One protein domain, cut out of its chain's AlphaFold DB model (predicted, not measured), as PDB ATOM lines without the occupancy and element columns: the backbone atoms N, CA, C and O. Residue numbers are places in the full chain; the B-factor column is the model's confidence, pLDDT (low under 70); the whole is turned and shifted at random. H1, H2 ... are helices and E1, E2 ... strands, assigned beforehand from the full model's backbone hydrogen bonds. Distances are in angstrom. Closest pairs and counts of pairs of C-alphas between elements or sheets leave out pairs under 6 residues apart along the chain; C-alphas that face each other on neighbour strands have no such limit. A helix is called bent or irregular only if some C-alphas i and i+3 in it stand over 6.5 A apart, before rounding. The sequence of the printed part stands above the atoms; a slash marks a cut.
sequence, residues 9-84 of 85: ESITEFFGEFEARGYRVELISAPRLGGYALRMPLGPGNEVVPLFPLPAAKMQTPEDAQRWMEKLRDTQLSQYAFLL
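What this domain is: This is residues 9 to 84 of the 85 residues of an uncharacterized protein of Hymenobacter jeollabukensis (UniProt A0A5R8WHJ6). What shape do the parts make? A small three-stranded sheet has a layer of three helices on one side, where H2 passes by the edge strand E3, H1 runs the same way as H2, and H3 follows just after H2's last turn. The meeting of sheet and helices is slight, and the long bend between E2 and E3 reaches toward one end of the longest axis. What is it built of, and how large is it? The printed part has 76 residues with three named helices and three named strands, in the order H1 E1 E2 E3 H2 H3; the sheet's order is E1 - E2 - E3, all antiparallel, and the class is mixed, helices and strands. It is compact, with a radius of gyration of the C-alphas of 12.2 A, and spans 35 by 23 by 20 A.

How they stand to each other: How are the strands joined? E1, residues 26 to 30, E2, residues 35 to 39, and E3, residues 51 to 55, form a meander, each strand the antiparallel neighbour of the one before, and both pairs are hairpins. N 28 and O 37 are 2.9 A apart across E1 and E2, and N 52 and O 38 are 2.8 A apart across E2 and E3, within hydrogen-bond range. How do the helices stand? H2, residues 62 to 75, is on the sheet but only grazes it with its residues 65 to 73; the closest C-alphas of E3 and H2, Phe 52 and Leu 72, are 6.9 A apart. H1, residues 9 to 20, only just touches H2, with 3 pairs of C-alphas within 8 A, by its residue 14 alone; the closest C-alphas, Phe 14 and Arg 73, are 6.5 A apart, at a shallow tilt of 24 degrees, the same way. H3, residues 77 to 83, and H2 meet only through their link. What do the helix backbones show? Every O i to N i+4 pair is within hydrogen-bond range in H2, against 5 of 8 in H1 and 0 of 3 in H3, where 3 of 4 O i to N i+3 pairs are.

Where its parts are: Where does the first element begin? C-alpha 9 of H1 is at (50.595, 23.701, -2.920). How long are the longer elements? H2 measures 19.8 A from first to last C-alpha, H1 14.1 A and E2 13.1 A. Are the helices even? H1 and H3 are irregular: C-alphas 14 and 17 are 7.9 A apart, and C-alphas 79 and 82 are 7.4 A apart. Where does the last element end? C-alpha 83 of H3 is at (48.180, 45.181, -2.415).

The domain as a whole: How far does it reach? The two C-alphas farthest apart, those of Gly 45 and Thr 61, are 37.1 A apart. Which link is long? The link from E2 to E3, with 11 residues, is long, and the printed part has no cut. Where is confidence low? Residues 44 to 45 are under 70, while the mean pLDDT of the printed part is 88.9.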
ATOM      1  N   GLU A   9      50.180  23.468  -1.530       87.81
ATOM      2  CA  GLU A   9      50.595  23.701  -2.920       87.81
ATOM      3  C   GLU A   9      49.491  24.401  -3.718       87.81
ATOM      4  O   GLU A   9      49.739  25.430  -4.348       87.81
ATOM      5  N   SER A  10      48.254  23.909  -3.609       87.06
ATOM      6  CA  SER A  10      47.087  24.529  -4.235       87.06
ATOM      7  C   SER A  10      46.876  25.947  -3.714       87.06
ATOM      8  O   SER A  10      46.606  26.849  -4.492       87.06
ATOM      9  N   ILE A  11      47.002  26.188  -2.404       89.31
ATOM     10  CA  ILE A  11      46.844  27.537  -1.836       89.31
ATOM     11  C   ILE A  11      47.915  28.485  -2.389       89.31
ATOM     12  O   ILE A  11      47.573  29.584  -2.829       89.31
ATOM     13  N   THR A  12      49.180  28.061  -2.425       88.75
ATOM     14  CA  THR A  12      50.280  28.861  -2.976       88.75
ATOM     15  C   THR A  12      50.101  29.138  -4.471       88.75
ATOM     16  O   THR A  12      50.460  30.221  -4.921       88.75
ATOM     17  N   GLU A  13      49.475  28.249  -5.247       89.12
ATOM     18  CA  GLU A  13      49.148  28.532  -6.655       89.12
ATOM     19  C   GLU A  13      48.257  29.781  -6.812       89.12
ATOM     20  O   GLU A  13      48.482  30.595  -7.706       89.12
ATOM     21  N   PHE A  14      47.276  29.977  -5.924       87.75
ATOM     22  CA  PHE A  14      46.355  31.120  -6.004       87.75
ATOM     23  C   PHE A  14      46.850  32.361  -5.254       87.75
ATOM     24  O   PHE A  14      46.520  33.478  -5.647       87.75
ATOM     25  N   PHE A  15      47.601  32.183  -4.166       90.00
ATOM     26  CA  PHE A  15      48.012  33.268  -3.270       90.00
ATOM     27  C   PHE A  15      49.509  33.594  -3.329       90.00
ATOM     28  O   PHE A  15      49.947  34.525  -2.655       90.00
ATOM     29  N   GLY A  16      50.293  32.885  -4.141       89.00
ATOM     30  CA  GLY A  16      51.755  32.961  -4.147       89.00
ATOM     31  C   GLY A  16      52.317  34.364  -4.382       89.00
ATOM     32  O   GLY A  16      53.329  34.724  -3.787       89.00
ATOM     33  N   GLU A  17      51.638  35.204  -5.169       89.38
ATOM     34  CA  GLU A  17      52.032  36.610  -5.353       89.38
ATOM     35  C   GLU A  17      51.907  37.427  -4.054       89.38
ATOM     36  O   GLU A  17      52.780  38.236  -3.734       89.38
ATOM     37  N   PHE A  18      50.863  37.175  -3.261       88.62
ATOM     38  CA  PHE A  18      50.687  37.788  -1.943       88.62
ATOM     39  C   PHE A  18      51.700  37.223  -0.941       88.62
ATOM     40  O   PHE A  18      52.311  37.980  -0.183       88.62
ATOM     41  N   GLU A  19      51.943  35.911  -0.963       89.25
ATOM     42  CA  GLU A  19      52.956  35.280  -0.108       89.25
ATOM     43  C   GLU A  19      54.361  35.834  -0.386       89.25
ATOM     44  O   GLU A  19      55.097  36.156   0.549       89.25
ATOM     45  N   ALA A  20      54.707  36.061  -1.658       89.25
ATOM     46  CA  ALA A  20      55.970  36.678  -2.067       89.25
ATOM     47  C   ALA A  20      56.125  38.127  -1.571       89.25
ATOM     48  O   ALA A  20      57.243  38.589  -1.336       89.25
ATOM     49  N   ARG A  21      55.011  38.841  -1.361       86.56
ATOM     50  CA  ARG A  21      54.971  40.180  -0.744       86.56
ATOM     51  C   ARG A  21      54.959  40.139   0.791       86.56
ATOM     52  O   ARG A  21      54.942  41.191   1.427       86.56
ATOM     53  N   GLY A  22      55.010  38.951   1.395       86.50
ATOM     54  CA  GLY A  22      55.074  38.755   2.844       86.50
ATOM     55  C   GLY A  22      53.715  38.626   3.534       86.50
ATOM     56  O   GLY A  22      53.672  38.545   4.766       86.50
ATOM     57  N   TYR A  23      52.611  38.582   2.781       88.31
ATOM     58  CA  TYR A  23      51.305  38.252   3.347       88.31
ATOM     59  C   TYR A  23      51.264  36.771   3.716       88.31
ATOM     60  O   TYR A  23      51.786  35.919   3.006       88.31
ATOM     61  N   ARG A  24      50.638  36.449   4.847       87.38
ATOM     62  CA  ARG A  24      50.444  35.056   5.263       87.38
ATOM     63  C   ARG A  24      49.029  34.627   4.951       87.38
ATOM     64  O   ARG A  24      48.097  35.363   5.265       87.38
ATOM     65  N   VAL A  25      48.876  33.432   4.400       90.06
ATOM     66  CA  VAL A  25      47.569  32.813   4.193       90.06
ATOM     67  C   VAL A  25      47.427  31.637   5.144       90.06
ATOM     68  O   VAL A  25      48.273  30.751   5.202       90.06
ATOM     69  N   GLU A  26      46.357  31.646   5.928       90.94
ATOM     70  CA  GLU A  26      46.098  30.643   6.952       90.94
ATOM     71  C   GLU A  26      44.765  29.957   6.685       90.94
ATOM     72  O   GLU A  26      43.726  30.605   6.552       90.94
ATOM     73  N   LEU A  27      44.769  28.628   6.665       92.06
ATOM     74  CA  LEU A  27      43.539  27.857   6.687       92.06
ATOM     75  C   LEU A  27      42.972  27.840   8.110       92.06
ATOM     76  O   LEU A  27      43.610  27.352   9.043       92.06
ATOM     77  N   ILE A  28      41.738  28.309   8.269       93.62
ATOM     78  CA  ILE A  28      41.037  28.329   9.553       93.62
ATOM     79  C   ILE A  28      39.713  27.567   9.488       93.62
ATOM     80  O   ILE A  28      39.042  27.518   8.455       93.62
ATOM     81  N   SER A  29      39.298  27.002  10.624       92.38
ATOM     82  CA  SER A  29      37.926  26.516  10.776       92.38
ATOM     83  C   SER A  29      36.975  27.708  10.879       92.38
ATOM     84  O   SER A  29      37.143  28.583  11.728       92.38
ATOM     85  N   ALA A  30      35.959  27.733  10.023       92.19
ATOM     86  CA  ALA A  30      34.937  28.767   9.977       92.19
ATOM     87  C   ALA A  30      33.544  28.128   9.798       92.19
ATOM     88  O   ALA A  30      32.941  28.228   8.724       92.19
ATOM     89  N   PRO A  31      32.975  27.494  10.845       88.88
ATOM     90  CA  PRO A  31      31.692  26.789  10.737       88.88
ATOM     91  C   PRO A  31      30.546  27.686  10.250       88.88
ATOM     92  O   PRO A  31      29.683  27.244   9.497       88.88
ATOM     93  N   ARG A  32      30.574  28.975  10.617       88.56
ATOM     94  CA  ARG A  32      29.591  29.985  10.183       88.56
ATOM     95  C   ARG A  32      29.644  30.286   8.680       88.56
ATOM     96  O   ARG A  32      28.669  30.790   8.142       88.56
ATOM     97  N   LEU A  33      30.759  29.969   8.019       87.12
ATOM     98  CA  LEU A  33      30.959  30.099   6.571       87.12
ATOM     99  C   LEU A  33      30.790  28.757   5.838       87.12
ATOM    100  O   LEU A  33      31.104  28.646   4.655       87.12
ATOM    101  N   GLY A  34      30.277  27.733   6.527       85.00
ATOM    102  CA  GLY A  34      29.990  26.430   5.936       85.00
ATOM    103  C   GLY A  34      31.168  25.458   5.927       85.00
ATOM    104  O   GLY A  34      31.133  24.507   5.150       85.00
ATOM    105  N   GLY A  35      32.191  25.668   6.764       89.88
ATOM    106  CA  GLY A  35      33.297  24.723   6.917       89.88
ATOM    107  C   GLY A  35      34.607  25.406   7.280       89.88
ATOM    108  O   GLY A  35      34.833  25.732   8.444       89.88
ATOM    109  N   TYR A  36      35.458  25.612   6.280       94.00
ATOM    110  CA  TYR A  36      36.763  26.261   6.412       94.00
ATOM    111  C   TYR A  36      36.790  27.601   5.672       94.00
ATOM    112  O   TYR A  36      35.911  27.905   4.864       94.00
ATOM    113  N   ALA A  37      37.806  28.410   5.944       94.69
ATOM    114  CA  ALA A  37      38.115  29.609   5.177       94.69
ATOM    115  C   ALA A  37      39.629  29.818   5.119       94.69
ATOM    116  O   ALA A  37      40.347  29.386   6.022       94.69
ATOM    117  N   LEU A  38      40.097  30.503   4.080       94.19
ATOM    118  CA  LEU A  38      41.446  31.057   4.049       94.19
ATOM    119  C   LEU A  38      41.401  32.466   4.622       94.19
ATOM    120  O   LEU A  38      40.520  33.258   4.288       94.19
ATOM    121  N   ARG A  39      42.345  32.771   5.497       92.38
ATOM    122  CA  ARG A  39      42.502  34.062   6.151       92.38
ATOM    123  C   ARG A  39      43.803  34.685   5.677       92.38
ATOM    124  O   ARG A  39      44.833  34.029   5.753       92.38
ATOM    125  N   MET A  40      43.766  35.948   5.263       92.12
ATOM    126  CA  MET A  40      44.964  36.672   4.833       92.12
ATOM    127  C   MET A  40      45.123  37.974   5.626       92.12
ATOM    128  O   MET A  40      44.539  38.980   5.246       92.12
ATOM    129  N   PRO A  41      45.851  38.004   6.754       88.50
ATOM    130  CA  PRO A  41      46.069  39.243   7.498       88.50
ATOM    131  C   PRO A  41      46.859  40.260   6.664       88.50
ATOM    132  O   PRO A  41      47.942  39.946   6.173       88.50
ATOM    133  N   LEU A  42      46.365  41.498   6.556       84.06
ATOM    134  CA  LEU A  42      46.987  42.559   5.747       84.06
ATOM    135  C   LEU A  42      48.183  43.251   6.434       84.06
ATOM    136  O   LEU A  42      48.439  44.434   6.216       84.06
ATOM    137  N   GLY A  43      48.910  42.520   7.280       73.88
ATOM    138  CA  GLY A  43      50.052  43.017   8.046       73.88
ATOM    139  C   GLY A  43      49.728  43.452   9.487       73.88
ATOM    140  O   GLY A  43      48.565  43.518   9.897       73.88
ATOM    141  N   PRO A  44      50.769  43.705  10.302       68.94
ATOM    142  CA  PRO A  44      50.619  44.084  11.705       68.94
ATOM    143  C   PRO A  44      49.941  45.452  11.853       68.94
ATOM    144  O   PRO A  44      50.316  46.417  11.196       68.94
ATOM    145  N   GLY A  45      48.950  45.535  12.746       68.00
ATOM    146  CA  GLY A  45      48.191  46.763  13.012       68.00
ATOM    147  C   GLY A  45      47.026  47.023  12.052       68.00
ATOM    148  O   GLY A  45      46.296  47.987  12.256       68.00
ATOM    149  N   ASN A  46      46.819  46.170  11.044       73.38
ATOM    150  CA  ASN A  46      45.660  46.261  10.164       73.38
ATOM    151  C   ASN A  46      44.487  45.457  10.746       73.38
ATOM    152  O   ASN A  46      44.604  44.257  10.999       73.38
ATOM    153  N   GLU A  47      43.353  46.120  10.969       77.56
ATOM    154  CA  GLU A  47      42.126  45.468  11.449       77.56
ATOM    155  C   GLU A  47      41.402  44.707  10.330       77.56
ATOM    156  O   GLU A  47      40.560  43.845  10.595       77.56
ATOM    157  N   VAL A  48      41.743  44.992   9.069       81.44
ATOM    158  CA  VAL A  48      41.150  44.331   7.910       81.44
ATOM    159  C   VAL A  48      41.820  42.977   7.697       81.44
ATOM    160  O   VAL A  48      43.017  42.868   7.428       81.44
ATOM    161  N   VAL A  49      41.012  41.925   7.799       87.00
ATOM    162  CA  VAL A  49      41.431  40.539   7.596       87.00
ATOM    163  C   VAL A  49      40.480  39.885   6.590       87.00
ATOM    164  O   VAL A  49      39.428  39.377   6.988       87.00
ATOM    165  N   PRO A  50      40.826  39.893   5.292       90.69
ATOM    166  CA  PRO A  50      40.086  39.165   4.276       90.69
ATOM    167  C   PRO A  50      39.931  37.685   4.627       90.69
ATOM    168  O   PRO A  50      40.883  37.011   5.039       90.69
ATOM    169  N   LEU A  51      38.705  37.198   4.449       93.06
ATOM    170  CA  LEU A  51      38.333  35.799   4.593       93.06
ATOM    171  C   LEU A  51      37.788  35.292   3.263       93.06
ATOM    172  O   LEU A  51      36.813  35.833   2.747       93.06
ATOM    173  N   PHE A  52      38.379  34.219   2.757       93.31
ATOM    174  CA  PHE A  52      37.967  33.551   1.531       93.31
ATOM    175  C   PHE A  52      37.281  32.234   1.912       93.31
ATOM    176  O   PHE A  52      37.951  31.287   2.340       93.31
ATOM    177  N   PRO A  53      35.941  32.165   1.853       93.88
ATOM    178  CA  PRO A  53      35.201  31.017   2.354       93.88
ATOM    179  C   PRO A  53      35.437  29.782   1.483       93.88
ATOM    180  O   PRO A  53      35.361  29.856   0.259       93.88
ATOM    181  N   LEU A  54      35.619  28.631   2.127       93.88
ATOM    182  CA  LEU A  54      35.684  27.308   1.510       93.88
ATOM    183  C   LEU A  54      34.462  26.502   1.984       93.88
ATOM    184  O   LEU A  54      34.570  25.708   2.923       93.88
ATOM    185  N   PRO A  55      33.265  26.728   1.417       92.00
ATOM    186  CA  PRO A  55      32.048  26.093   1.903       92.00
ATOM    187  C   PRO A  55      32.010  24.616   1.502       92.00
ATOM    188  O   PRO A  55      32.118  24.287   0.322       92.00
ATOM    189  N   ALA A  56      31.757  23.719   2.457       91.69
ATOM    190  CA  ALA A  56      31.741  22.269   2.240       91.69
ATOM    191  C   ALA A  56      30.849  21.832   1.062       91.69
ATOM    192  O   ALA A  56      31.196  20.916   0.320       91.69
ATOM    193  N   ALA A  57      29.725  22.524   0.844       91.12
ATOM    194  CA  ALA A  57      28.799  22.244  -0.253       91.12
ATOM    195  C   ALA A  57      29.396  22.462  -1.659       91.12
ATOM    196  O   ALA A  57      28.874  21.897  -2.620       91.12
ATOM    197  N   LYS A  58      30.453  23.274  -1.793       91.81
ATOM    198  CA  LYS A  58      31.159  23.568  -3.057       91.81
ATOM    199  C   LYS A  58      32.535  22.914  -3.144       91.81
ATOM    200  O   LYS A  58      33.248  23.141  -4.106       91.81
ATOM    201  N   MET A  59      32.893  22.125  -2.139       93.25
ATOM    202  CA  MET A  59      34.220  21.548  -1.963       93.25
ATOM    203  C   MET A  59      34.083  20.032  -1.761       93.25
ATOM    204  O   MET A  59      34.631  19.473  -0.815       93.25
ATOM    205  N   GLN A  60      33.240  19.370  -2.559       92.44
ATOM    206  CA  GLN A  60      32.919  17.946  -2.374       92.44
ATOM    207  C   GLN A  60      33.935  17.028  -3.060       92.44
ATOM    208  O   GLN A  60      34.209  15.941  -2.554       92.44
ATOM    209  N   THR A  61      34.518  17.481  -4.172       92.12
ATOM    210  CA  THR A  61      35.588  16.793  -4.906       92.12
ATOM    211  C   THR A  61      36.782  17.731  -5.124       92.12
ATOM    212  O   THR A  61      36.631  18.948  -4.957       92.12
ATOM    213  N   PRO A  62      37.963  17.206  -5.500       90.44
ATOM    214  CA  PRO A  62      39.110  18.033  -5.877       90.44
ATOM    215  C   PRO A  62      38.789  19.014  -7.015       90.44
ATOM    216  O   PRO A  62      39.143  20.185  -6.941       90.44
ATOM    217  N   GLU A  63      38.045  18.577  -8.033       92.62
ATOM    218  CA  GLU A  63      37.687  19.402  -9.193       92.62
ATOM    219  C   GLU A  63      36.682  20.501  -8.832       92.62
ATOM    220  O   GLU A  63      36.694  21.583  -9.421       92.62
ATOM    221  N   ASP A  64      35.765  20.230  -7.900       93.50
ATOM    222  CA  ASP A  64      34.868  21.253  -7.355       93.50
ATOM    223  C   ASP A  64      35.653  22.283  -6.532       93.50
ATOM    224  O   ASP A  64      35.422  23.487  -6.665       93.50
ATOM    225  N   ALA A  65      36.615  21.816  -5.730       92.12
ATOM    226  CA  ALA A  65      37.479  22.678  -4.940       92.12
ATOM    227  C   ALA A  65      38.340  23.591  -5.818       92.12
ATOM    228  O   ALA A  65      38.381  24.793  -5.571       92.12
ATOM    229  N   GLN A  66      38.954  23.053  -6.873       91.50
ATOM    230  CA  GLN A  66      39.735  23.838  -7.828       91.50
ATOM    231  C   GLN A  66      38.875  24.909  -8.507       91.50
ATOM    232  O   GLN A  66      39.214  26.089  -8.458       91.50
ATOM    233  N   ARG A  67      37.699  24.538  -9.034       93.62
ATOM    234  CA  ARG A  67      36.757  25.499  -9.639       93.62
ATOM    235  C   ARG A  67      36.313  26.586  -8.661       93.62
ATOM    236  O   ARG A  67      36.081  27.731  -9.051       93.62
ATOM    237  N   TRP A  68      36.160  26.245  -7.382       94.25
ATOM    238  CA  TRP A  68      35.834  27.229  -6.356       94.25
ATOM    239  C   TRP A  68      37.008  28.167  -6.059       94.25
ATOM    240  O   TRP A  68      36.795  29.373  -5.940       94.25
ATOM    241  N   MET A  69      38.230  27.641  -5.981       92.69
ATOM    242  CA  MET A  69      39.447  28.431  -5.777       92.69
ATOM    243  C   MET A  69      39.698  29.406  -6.934       92.69
ATOM    244  O   MET A  69      39.934  30.585  -6.685       92.69
ATOM    245  N   GLU A  70      39.528  28.968  -8.185       92.94
ATOM    246  CA  GLU A  70      39.590  29.839  -9.369       92.94
ATOM    247  C   GLU A  70      38.565  30.973  -9.280       92.94
ATOM    248  O   GLU A  70      38.890  32.148  -9.449       92.94
ATOM    249  N   LYS A  71      37.323  30.645  -8.910       93.06
ATOM    250  CA  LYS A  71      36.284  31.655  -8.704       93.06
ATOM    251  C   LYS A  71      36.652  32.639  -7.591       93.06
ATOM    252  O   LYS A  71      36.387  33.833  -7.731       93.06
ATOM    253  N   LEU A  72      37.205  32.166  -6.470       91.62
ATOM    254  CA  LEU A  72      37.658  33.033  -5.380       91.62
ATOM    255  C   LEU A  72      38.760  33.976  -5.858       91.62
ATOM    256  O   LEU A  72      38.677  35.168  -5.554       91.62
ATOM    257  N   ARG A  73      39.724  33.469  -6.639       89.06
ATOM    258  CA  ARG A  73      40.778  34.275  -7.258       89.06
ATOM    259  C   ARG A  73      40.167  35.407  -8.083       89.06
ATOM    260  O   ARG A  73      40.393  36.570  -7.773       89.06
ATOM    261  N   ASP A  74      39.324  35.055  -9.048       89.44
ATOM    262  CA  ASP A  74      38.817  35.992 -10.058       89.44
ATOM    263  C   ASP A  74      37.806  37.008  -9.502       89.44
ATOM    264  O   ASP A  74      37.610  38.077 -10.077       89.44
ATOM    265  N   THR A  75      37.122  36.680  -8.399       89.81
ATOM    266  CA  THR A  75      36.042  37.528  -7.865       89.81
ATOM    267  C   THR A  75      36.391  38.249  -6.577       89.81
ATOM    268  O   THR A  75      35.980  39.395  -6.413       89.81
ATOM    269  N   GLN A  76      37.090  37.598  -5.646       88.75
ATOM    270  CA  GLN A  76      37.371  38.145  -4.317       88.75
ATOM    271  C   GLN A  76      38.833  38.538  -4.189       88.75
ATOM    272  O   GLN A  76      39.109  39.666  -3.801       88.75
ATOM    273  N   LEU A  77      39.765  37.648  -4.540       87.62
ATOM    274  CA  LEU A  77      41.194  37.925  -4.407       87.62
ATOM    275  C   LEU A  77      41.627  39.086  -5.308       87.62
ATOM    276  O   LEU A  77      42.362  39.956  -4.852       87.62
ATOM    277  N   SER A  78      41.088  39.177  -6.529       87.06
ATOM    278  CA  SER A  78      41.329  40.310  -7.434       87.06
ATOM    279  C   SER A  78      40.924  41.667  -6.849       87.06
ATOM    280  O   SER A  78      41.507  42.679  -7.225       87.06
ATOM    281  N   GLN A  79      39.985  41.723  -5.895       90.00
ATOM    282  CA  GLN A  79      39.635  42.981  -5.213       90.00
ATOM    283  C   GLN A  79      40.769  43.497  -4.324       90.00
ATOM    284  O   GLN A  79      40.777  44.668  -3.963       90.00
ATOM    285  N   TYR A  80      41.724  42.629  -3.990       89.06
ATOM    286  CA  TYR A  80      42.900  42.929  -3.185       89.06
ATOM    287  C   TYR A  80      44.179  43.020  -4.025       89.06
ATOM    288  O   TYR A  80      45.255  43.174  -3.458       89.06
ATOM    289  N   ALA A  81      44.083  42.967  -5.360       87.00
ATOM    290  CA  ALA A  81      45.243  43.067  -6.247       87.00
ATOM    291  C   ALA A  81      46.031  44.376  -6.057       87.00
ATOM    292  O   ALA A  81      47.241  44.375  -6.226       87.00
ATOM    293  N   PHE A  82      45.381  45.451  -5.592       87.06
ATOM    294  CA  PHE A  82      46.038  46.721  -5.245       87.06
ATOM    295  C   PHE A  82      47.115  46.591  -4.149       87.06
ATOM    296  O   PHE A  82      47.912  47.502  -3.953       87.06
ATOM    297  N   LEU A  83      47.133  45.486  -3.394       84.94
ATOM    298  CA  LEU A  83      48.180  45.181  -2.415       84.94
ATOM    299  C   LEU A  83      49.470  44.647  -3.059       84.94
ATOM    300  O   LEU A  83      50.482  44.509  -2.365       84.94
ATOM    301  N   LEU A  84      49.410  44.289  -4.344       83.06
ATOM    302  CA  LEU A  84      50.519  43.778  -5.145       83.06
ATOM    303  C   LEU A  84      51.188  44.866  -5.995       83.06
ATOM    304  O   LEU A  84      52.212  44.578  -6.610       83.06
TER     305      LEU A  84